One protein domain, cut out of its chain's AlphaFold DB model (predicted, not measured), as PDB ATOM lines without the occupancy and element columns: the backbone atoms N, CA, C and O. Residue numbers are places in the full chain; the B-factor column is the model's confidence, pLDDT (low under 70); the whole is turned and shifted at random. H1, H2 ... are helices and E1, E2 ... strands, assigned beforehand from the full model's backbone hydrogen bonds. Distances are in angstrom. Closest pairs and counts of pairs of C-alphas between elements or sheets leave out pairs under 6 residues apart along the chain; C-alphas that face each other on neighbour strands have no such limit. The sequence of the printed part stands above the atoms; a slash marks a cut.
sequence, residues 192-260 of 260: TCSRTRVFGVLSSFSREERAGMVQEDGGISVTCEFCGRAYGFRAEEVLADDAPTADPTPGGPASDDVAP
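Overview. This is residues 192 to 260 of the 260 residues of an uncharacterized protein of Azorhizobium sp. 12-66-6 (UniProt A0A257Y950). A hairpin of two antiparallel strands, E1 and E2, has helix H1 packed over one face and crossing the strands at a slant, while two short helices, H2 and H3, gather at the end where E1 begins and E2 ends. After H3 a long tail without named elements leads away, and its last residues, 255 to 260, stick out free. The printed part has 69 residues, in the order H1, H2, E1, E2, H3; the class is mixed, helices and strands, with 30 residues in named elements, under half. It is only just compact, close to loose, with a radius of gyration of the C-alphas of 13.2 A, and elongated, spanning 40 by 24 by 20 A.

Along the chain. E1 is residues 219 to 223, 13.2 A long, and E2 is residues 230 to 234, 13.5 A. H1, residues 195 to 203, measures 12.1 A and begins at C-alpha 195 (192.311, 255.365, 206.734). H2 is residues 207 to 212. H3, residues 235 to 239, ends at C-alpha 239 (207.398, 258.231, 209.541).

Arrangement. E1 and E2 form a hairpin, their directions at 161 degrees; N 220 and O 233 are within hydrogen-bond range at 2.8 A, as are N 222 and O 231 at 2.9 A. The closest C-alphas of H1 and E2, Arg 195 and Tyr 231, are 6.5 A apart. H1 and H3 only just touch, with 3 pairs of C-alphas within 8 A, the closest Ser 203 and Val 238 at 7.2 A. H2 and H3 touch, the closest C-alphas being Arg 207 and Leu 239 at 6.2 A. H2 and E2 are apart. In H1, H2 and H3 every O i to N i+4 pair is within hydrogen-bond range.

Size, cuts and confidence. The farthest C-alphas, Ala 240 and Pro 260, are 42.4 A apart. The printed part has no cut, and no link between named elements is long. Residues 242 to 260 have pLDDT under 70.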
ATOM      1  N   THR A 192     182.538 260.635 206.197       89.38
ATOM      2  CA  THR A 192     183.501 260.502 205.100       89.38
ATOM      3  C   THR A 192     184.897 260.100 205.587       89.38
ATOM      4  O   THR A 192     185.844 260.129 204.809       89.38
ATOM      5  N   CYS A 193     185.102 259.732 206.851       92.06
ATOM      6  CA  CYS A 193     186.428 259.316 207.310       92.06
ATOM      7  C   CYS A 193     186.892 258.019 206.620       92.06
ATOM      8  O   CYS A 193     186.112 257.108 206.345       92.06
ATOM      9  N   SER A 194     188.186 257.931 206.334       92.31
ATOM     10  CA  SER A 194     188.832 256.712 205.843       92.31
ATOM     11  C   SER A 194     190.280 256.691 206.309       92.31
ATOM     12  O   SER A 194     190.856 257.756 206.550       92.31
ATOM     13  N   ARG A 195     190.891 255.503 206.384       89.50
ATOM     14  CA  ARG A 195     192.311 255.365 206.734       89.50
ATOM     15  C   ARG A 195     193.198 256.243 205.849       89.50
ATOM     16  O   ARG A 195     194.060 256.937 206.366       89.50
ATOM     17  N   THR A 196     192.929 256.291 204.543       90.12
ATOM     18  CA  THR A 196     193.657 257.140 203.585       90.12
ATOM     19  C   THR A 196     193.512 258.631 203.880       90.12
ATOM     20  O   THR A 196     194.498 259.357 203.829       90.12
ATOM     21  N   ARG A 197     192.302 259.109 204.204       89.75
ATOM     22  CA  ARG A 197     192.081 260.525 204.542       89.75
ATOM     23  C   ARG A 197     192.782 260.901 205.842       89.75
ATOM     24  O   ARG A 197     193.426 261.939 205.899       89.75
ATOM     25  N   VAL A 198     192.676 260.046 206.858       91.19
ATOM     26  CA  VAL A 198     193.339 260.252 208.152       91.19
ATOM     27  C   VAL A 198     194.858 260.234 207.989       91.19
ATOM     28  O   VAL A 198     195.536 261.111 208.511       91.19
ATOM     29  N   PHE A 199     195.389 259.306 207.192       89.44
ATOM     30  CA  PHE A 199     196.805 259.284 206.844       89.44
ATOM     31  C   PHE A 199     197.239 260.567 206.129       89.44
ATOM     32  O   PHE A 199     198.237 261.157 206.510       89.44
ATOM     33  N   GLY A 200     196.459 261.060 205.162       88.88
ATOM     34  CA  GLY A 200     196.752 262.328 204.486       88.88
ATOM     35  C   GLY A 200     196.826 263.527 205.441       88.88
ATOM     36  O   GLY A 200     197.649 264.415 205.240       88.88
ATOM     37  N   VAL A 201     196.017 263.534 206.509       89.31
ATOM     38  CA  VAL A 201     196.133 264.527 207.591       89.31
ATOM     39  C   VAL A 201     197.436 264.328 208.371       89.31
ATOM     40  O   VAL A 201     198.157 265.299 208.581       89.31
ATOM     41  N   LEU A 202     197.786 263.093 208.745       88.25
ATOM     42  CA  LEU A 202     199.053 262.792 209.429       88.25
ATOM     43  C   LEU A 202     200.280 263.203 208.596       88.25
ATOM     44  O   LEU A 202     201.221 263.776 209.138       88.25
ATOM     45  N   SER A 203     200.247 262.985 207.283       87.69
ATOM     46  CA  SER A 203     201.315 263.379 206.356       87.69
ATOM     47  C   SER A 203     201.476 264.895 206.208       87.69
ATOM     48  O   SER A 203     202.523 265.345 205.749       87.69
ATOM     49  N   SER A 204     200.475 265.700 206.593       89.62
ATOM     50  CA  SER A 204     200.591 267.167 206.576       89.62
ATOM     51  C   SER A 204     201.474 267.724 207.700       89.62
ATOM     52  O   SER A 204     201.955 268.851 207.589       89.62
ATOM     53  N   PHE A 205     201.733 266.929 208.745       90.06
ATOM     54  CA  PHE A 205     202.646 267.284 209.828       90.06
ATOM     55  C   PHE A 205     204.103 266.966 209.472       90.06
ATOM     56  O   PHE A 205     204.423 266.023 208.732       90.06
ATOM     57  N   SER A 206     205.021 267.729 210.057       89.44
ATOM     58  CA  SER A 206     206.453 267.461 209.958       89.44
ATOM     59  C   SER A 206     206.808 266.100 210.567       89.44
ATOM     60  O   SER A 206     206.090 265.534 211.394       89.44
ATOM     61  N   ARG A 207     207.954 265.548 210.162       87.38
ATOM     62  CA  ARG A 207     208.431 264.260 210.688       87.38
ATOM     63  C   ARG A 207     208.676 264.300 212.201       87.38
ATOM     64  O   ARG A 207     208.466 263.296 212.871       87.38
ATOM     65  N   GLU A 208     209.112 265.443 212.723       88.06
ATOM     66  CA  GLU A 208     209.347 265.650 214.157       88.06
ATOM     67  C   GLU A 208     208.031 265.645 214.943       88.06
ATOM     68  O   GLU A 208     207.925 264.942 215.945       88.06
ATOM     69  N   GLU A 209     207.001 266.337 214.446       89.62
ATOM     70  CA  GLU A 209     205.657 266.311 215.037       89.62
ATOM     71  C   GLU A 209     205.070 264.898 215.022       89.62
ATOM     72  O   GLU A 209     204.578 264.427 216.044       89.62
ATOM     73  N   ARG A 210     205.194 264.182 213.897       88.06
ATOM     74  CA  ARG A 210     204.752 262.783 213.784       88.06
ATOM     75  C   ARG A 210     205.469 261.867 214.773       88.06
ATOM     76  O   ARG A 210     204.824 261.020 215.380       88.06
ATOM     77  N   ALA A 211     206.778 262.040 214.966       86.44
ATOM     78  CA  ALA A 211     207.538 261.271 215.952       86.44
ATOM     79  C   ALA A 211     207.070 261.554 217.388       86.44
ATOM     80  O   ALA A 211     207.010 260.633 218.197       86.44
ATOM     81  N   GLY A 212     206.685 262.799 217.686       88.31
ATOM     82  CA  GLY A 212     206.101 263.182 218.974       88.31
ATOM     83  C   GLY A 212     204.687 262.638 219.225       88.31
ATOM     84  O   GLY A 212     204.260 262.597 220.373       88.31
ATOM     85  N   MET A 213     203.968 262.206 218.183       89.69
ATOM     86  CA  MET A 213     202.631 261.597 218.295       89.69
ATOM     87  C   MET A 213     202.668 260.085 218.563       89.69
ATOM     88  O   MET A 213     201.620 259.493 218.831       89.69
ATOM     89  N   VAL A 214     203.839 259.449 218.455       89.06
ATOM     90  CA  VAL A 214     203.994 258.007 218.677       89.06
ATOM     91  C   VAL A 214     203.800 257.694 220.159       89.06
ATOM     92  O   VAL A 214     204.457 258.270 221.023       89.06
ATOM     93  N   GLN A 215     202.889 256.770 220.442       89.44
ATOM     94  CA  GLN A 215     202.576 256.306 221.788       89.44
ATOM     95  C   GLN A 215     203.598 255.257 222.257       89.44
ATOM     96  O   GLN A 215     204.429 254.772 221.486       89.44
ATOM     97  N   GLU A 216     203.539 254.883 223.537       85.94
ATOM     98  CA  GLU A 216     204.462 253.906 224.142       85.94
ATOM     99  C   GLU A 216     204.421 252.523 223.463       85.94
ATOM    100  O   GLU A 216     205.398 251.777 223.506       85.94
ATOM    101  N   ASP A 217     203.312 252.193 222.797       84.69
ATOM    102  CA  ASP A 217     203.109 250.954 222.041       84.69
ATOM    103  C   ASP A 217     203.739 250.967 220.631       84.69
ATOM    104  O   ASP A 217     203.673 249.971 219.906       84.69
ATOM    105  N   GLY A 218     204.376 252.076 220.235       85.50
ATOM    106  CA  GLY A 218     205.002 252.247 218.923       85.50
ATOM    107  C   GLY A 218     204.017 252.566 217.790       85.50
ATOM    108  O   GLY A 218     204.385 252.459 216.612       85.50
ATOM    109  N   GLY A 219     202.777 252.940 218.116       88.94
ATOM    110  CA  GLY A 219     201.735 253.315 217.165       88.94
ATOM    111  C   GLY A 219     201.258 254.761 217.297       88.94
ATOM    112  O   GLY A 219     201.593 255.486 218.229       88.94
ATOM    113  N   ILE A 220     200.448 255.184 216.326       90.69
ATOM    114  CA  ILE A 220     199.679 256.431 216.355       90.69
ATOM    115  C   ILE A 220     198.204 256.054 216.208       90.69
ATOM    116  O   ILE A 220     197.825 255.431 215.215       90.69
ATOM    117  N   SER A 221     197.367 256.432 217.177       90.81
ATOM    118  CA  SER A 221     195.911 256.259 217.114       90.81
ATOM    119  C   SER A 221     195.222 257.599 216.877       90.81
ATOM    120  O   SER A 221     195.485 258.570 217.585       90.81
ATOM    121  N   VAL A 222     194.335 257.649 215.885       91.19
ATOM    122  CA  VAL A 222     193.520 258.826 215.571       91.19
ATOM    123  C   VAL A 222     192.047 258.446 215.616       91.19
ATOM    124  O   VAL A 222     191.599 257.590 214.853       91.19
ATOM    125  N   THR A 223     191.278 259.124 216.461       92.44
ATOM    126  CA  THR A 223     189.825 258.953 216.545       92.44
ATOM    127  C   THR A 223     189.130 260.011 215.700       92.44
ATOM    128  O   THR A 223     189.405 261.204 215.817       92.44
ATOM    129  N   CYS A 224     188.220 259.591 214.820       91.44
ATOM    130  CA  CYS A 224     187.395 260.527 214.072       91.44
ATOM    131  C   CYS A 224     186.352 261.170 214.993       91.44
ATOM    132  O   CYS A 224     185.462 260.488 215.483       91.44
ATOM    133  N   GLU A 225     186.404 262.491 215.148       90.50
ATOM    134  CA  GLU A 225     185.475 263.253 216.004       90.50
ATOM    135  C   GLU A 225     184.009 263.177 215.553       90.50
ATOM    136  O   GLU A 225     183.113 263.355 216.365       90.50
ATOM    137  N   PHE A 226     183.745 262.894 214.273       91.31
ATOM    138  CA  PHE A 226     182.377 262.820 213.746       91.31
ATOM    139  C   PHE A 226     181.691 261.474 213.985       91.31
ATOM    140  O   PHE A 226     180.482 261.438 214.165       91.31
ATOM    141  N   CYS A 227     182.421 260.359 213.895       91.06
ATOM    142  CA  CYS A 227     181.823 259.021 213.986       91.06
ATOM    143  C   CYS A 227     182.420 258.142 215.087       91.06
ATOM    144  O   CYS A 227     182.051 256.978 215.188       91.06
ATOM    145  N   GLY A 228     183.393 258.644 215.846       90.62
ATOM    146  CA  GLY A 228     184.074 257.901 216.907       90.62
ATOM    147  C   GLY A 228     185.000 256.777 216.427       90.62
ATOM    148  O   GLY A 228     185.648 256.136 217.248       90.62
ATOM    149  N   ARG A 229     185.112 256.513 215.116       92.31
ATOM    150  CA  ARG A 229     185.965 255.425 214.608       92.31
ATOM    151  C   ARG A 229     187.442 255.725 214.871       92.31
ATOM    152  O   ARG A 229     187.950 256.755 214.426       92.31
ATOM    153  N   ALA A 230     188.123 254.795 215.537       93.00
ATOM    154  CA  ALA A 230     189.562 254.838 215.769       93.00
ATOM    155  C   ALA A 230     190.344 254.223 214.594       93.00
ATOM    156  O   ALA A 230     189.974 253.178 214.053       93.00
ATOM    157  N   TYR A 231     191.444 254.870 214.217       92.00
ATOM    158  CA  TYR A 231     192.378 254.438 213.182       92.00
ATOM    159  C   TYR A 231     193.781 254.321 213.778       92.00
ATOM    160  O   TYR A 231     194.366 255.327 214.167       92.00
ATOM    161  N   GLY A 232     194.325 253.103 213.830       90.62
ATOM    162  CA  GLY A 232     195.689 252.851 214.306       90.62
ATOM    163  C   GLY A 232     196.697 252.746 213.163       90.62
ATOM    164  O   GLY A 232     196.443 252.048 212.183       90.62
ATOM    165  N   PHE A 233     197.846 253.398 213.282       89.88
ATOM    166  CA  PHE A 233     198.948 253.365 212.318       89.88
ATOM    167  C   PHE A 233     200.244 252.962 213.015       89.88
ATOM    168  O   PHE A 233     200.470 253.347 214.161       89.88
ATOM    169  N   ARG A 234     201.114 252.206 212.339       89.25
ATOM    170  CA  ARG A 234     202.448 251.910 212.884       89.25
ATOM    171  C   ARG A 234     203.352 253.130 212.713       89.25
ATOM    172  O   ARG A 234     203.269 253.809 211.691       89.25
ATOM    173  N   ALA A 235     204.264 253.379 213.657       85.62
ATOM    174  CA  ALA A 235     205.216 254.488 213.540       85.62
ATOM    175  C   ALA A 235     206.024 254.436 212.231       85.62
ATOM    176  O   ALA A 235     206.233 255.462 211.595       85.62
ATOM    177  N   GLU A 236     206.422 253.240 211.792       85.38
ATOM    178  CA  GLU A 236     207.139 253.027 210.527       85.38
ATOM    179  C   GLU A 236     206.337 253.527 209.314       85.38
ATOM    180  O   GLU A 236     206.879 254.268 208.499       85.38
ATOM    181  N   GLU A 237     205.038 253.202 209.244       81.31
ATOM    182  CA  GLU A 237     204.139 253.608 208.150       81.31
ATOM    183  C   GLU A 237     204.038 255.138 208.052       81.31
ATOM    184  O   GLU A 237     204.104 255.718 206.972       81.31
ATOM    185  N   VAL A 238     203.905 255.810 209.199       82.00
ATOM    186  CA  VAL A 238     203.672 257.261 209.259       82.00
ATOM    187  C   VAL A 238     204.968 258.060 209.123       82.00
ATOM    188  O   VAL A 238     204.950 259.154 208.567       82.00
ATOM    189  N   LEU A 239     206.102 257.543 209.604       80.25
ATOM    190  CA  LEU A 239     207.398 258.231 209.541       80.25
ATOM    191  C   LEU A 239     208.105 258.081 208.189       80.25
ATOM    192  O   LEU A 239     208.993 258.887 207.895       80.25
ATOM    193  N   ALA A 240     207.748 257.059 207.408       78.12
ATOM    194  CA  ALA A 240     208.261 256.828 206.059       78.12
ATOM    195  C   ALA A 240     207.420 257.502 204.956       78.12
ATOM    196  O   ALA A 240     207.862 257.546 203.813       78.12
ATOM    197  N   ASP A 241     206.242 258.051 205.294       70.62
ATOM    198  CA  ASP A 241     205.218 258.487 204.321       70.62
ATOM    199  C   ASP A 241     204.785 257.363 203.357       70.62
ATOM    200  O   ASP A 241     204.361 257.603 202.223       70.62
ATOM    201  N   ASP A 242     204.845 256.114 203.823       69.19
ATOM    202  CA  ASP A 242     204.398 254.966 203.049       69.19
ATOM    203  C   ASP A 242     202.869 254.953 203.002       69.19
ATOM    204  O   ASP A 242     202.190 254.855 204.027       69.19
ATOM    205  N   ALA A 243     202.310 255.054 201.793       60.84
ATOM    206  CA  ALA A 243     200.867 255.052 201.602       60.84
ATOM    207  C   ALA A 243     200.241 253.808 202.268       60.84
ATOM    208  O   ALA A 243     200.698 252.686 202.026       60.84
ATOM    209  N   PRO A 244     199.181 253.970 203.084       62.16
ATOM    210  CA  PRO A 244     198.627 252.865 203.845       62.16
ATOM    211  C   PRO A 244     198.061 251.795 202.908       62.16
ATOM    212  O   PRO A 244     197.359 252.102 201.939       62.16
ATOM    213  N   THR A 245     198.310 250.527 203.234       59.47
ATOM    214  CA  THR A 245     197.575 249.411 202.631       59.47
ATOM    215  C   THR A 245     196.100 249.473 203.056       59.47
ATOM    216  O   THR A 245     195.758 250.042 204.098       59.47
ATOM    217  N   ALA A 246     195.209 248.990 202.183       54.12
ATOM    218  CA  ALA A 246     193.760 249.161 202.302       54.12
ATOM    219  C   ALA A 246     193.186 248.655 203.641       54.12
ATOM    220  O   ALA A 246     193.745 247.749 204.258       54.12
ATOM    221  N   ASP A 247     192.055 249.246 204.051       51.16
ATOM    222  CA  ASP A 247     191.352 248.984 205.317       51.16
ATOM    223  C   ASP A 247     191.278 247.470 205.619       51.16
ATOM    224  O   ASP A 247     190.697 246.728 204.815       51.16
ATOM    225  N   PRO A 248     191.764 246.977 206.776       46.62
ATOM    226  CA  PRO A 248     191.181 245.763 207.320       46.62
ATOM    227  C   PRO A 248     189.691 246.050 207.527       46.62
ATOM    228  O   PRO A 248     189.313 247.118 208.023       46.62
ATOM    229  N   THR A 249     188.848 245.127 207.064       40.50
ATOM    230  CA  THR A 249     187.387 245.195 207.160       40.50
ATOM    231  C   THR A 249     187.005 245.694 208.552       40.50
ATOM    232  O   THR A 249     187.580 245.184 209.518       40.50
ATOM    233  N   PRO A 250     186.108 246.690 208.693       43.69
ATOM    234  CA  PRO A 250     185.735 247.179 210.010       43.69
ATOM    235  C   PRO A 250     185.307 245.986 210.865       43.69
ATOM    236  O   PRO A 250     184.340 245.297 210.537       43.69
ATOM    237  N   GLY A 251     186.065 245.725 211.934       40.22
ATOM    238  CA  GLY A 251     185.543 244.966 213.058       40.22
ATOM    239  C   GLY A 251     184.232 245.634 213.443       40.22
ATOM    240  O   GLY A 251     184.171 246.867 213.470       40.22
ATOM    241  N   GLY A 252     183.184 244.822 213.595       31.58
ATOM    242  CA  GLY A 252     181.830 245.281 213.892       31.58
ATOM    243  C   GLY A 252     181.797 246.289 215.043       31.58
ATOM    244  O   GLY A 252     182.785 246.402 215.773       31.58
ATOM    245  N   PRO A 253     180.688 247.038 215.176       34.97
ATOM    246  CA  PRO A 253     180.581 248.123 216.145       34.97
ATOM    247  C   PRO A 253     181.151 247.678 217.491       34.97
ATOM    248  O   PRO A 253     180.778 246.622 218.009       34.97
ATOM    249  N   ALA A 254     182.097 248.468 218.011       36.66
ATOM    250  CA  ALA A 254     182.406 248.427 219.427       36.66
ATOM    251  C   ALA A 254     181.060 248.558 220.140       36.66
ATOM    252  O   ALA A 254     180.277 249.448 219.805       36.66
ATOM    253  N   SER A 255     180.775 247.575 220.985       33.78
ATOM    254  CA  SER A 255     179.568 247.469 221.788       33.78
ATOM    255  C   SER A 255     179.133 248.825 222.323       33.78
ATOM    256  O   SER A 255     179.970 249.616 222.756       33.78
ATOM    257  N   ASP A 256     177.821 249.045 222.283       39.28
ATOM    258  CA  ASP A 256     177.118 250.093 223.006       39.28
ATOM    259  C   ASP A 256     177.636 250.184 224.449       39.28
ATOM    260  O   ASP A 256     177.238 249.411 225.311       39.28
ATOM    261  N   ASP A 257     178.539 251.128 224.686       30.39
ATOM    262  CA  ASP A 257     178.873 251.671 226.002       30.39
ATOM    263  C   ASP A 257     178.860 253.201 225.879       30.39
ATOM    264  O   ASP A 257     179.806 253.912 226.213       30.39
ATOM    265  N   VAL A 258     177.745 253.728 225.368       37.66
ATOM    266  CA  VAL A 258     177.206 254.973 225.922       37.66
ATOM    267  C   VAL A 258     176.397 254.526 227.136       37.66
ATOM    268  O   VAL A 258     175.202 254.258 227.053       37.66
ATOM    269  N   ALA A 259     177.113 254.298 228.236       28.00
ATOM    270  CA  ALA A 259     176.517 254.129 229.552       28.00
ATOM    271  C   ALA A 259     176.044 255.513 230.058       28.00
ATOM    272  O   ALA A 259     176.606 256.521 229.624       28.00
ATOM    273  N   PRO A 260     175.001 255.533 230.905       39.00
ATOM    274  CA  PRO A 260     173.940 256.545 230.945       39.00
ATOM    275  C   PRO A 260     174.383 257.953 231.338       39.00
ATOM    276  O   PRO A 260     175.327 258.077 232.151       39.00
TER     277      PRO A 260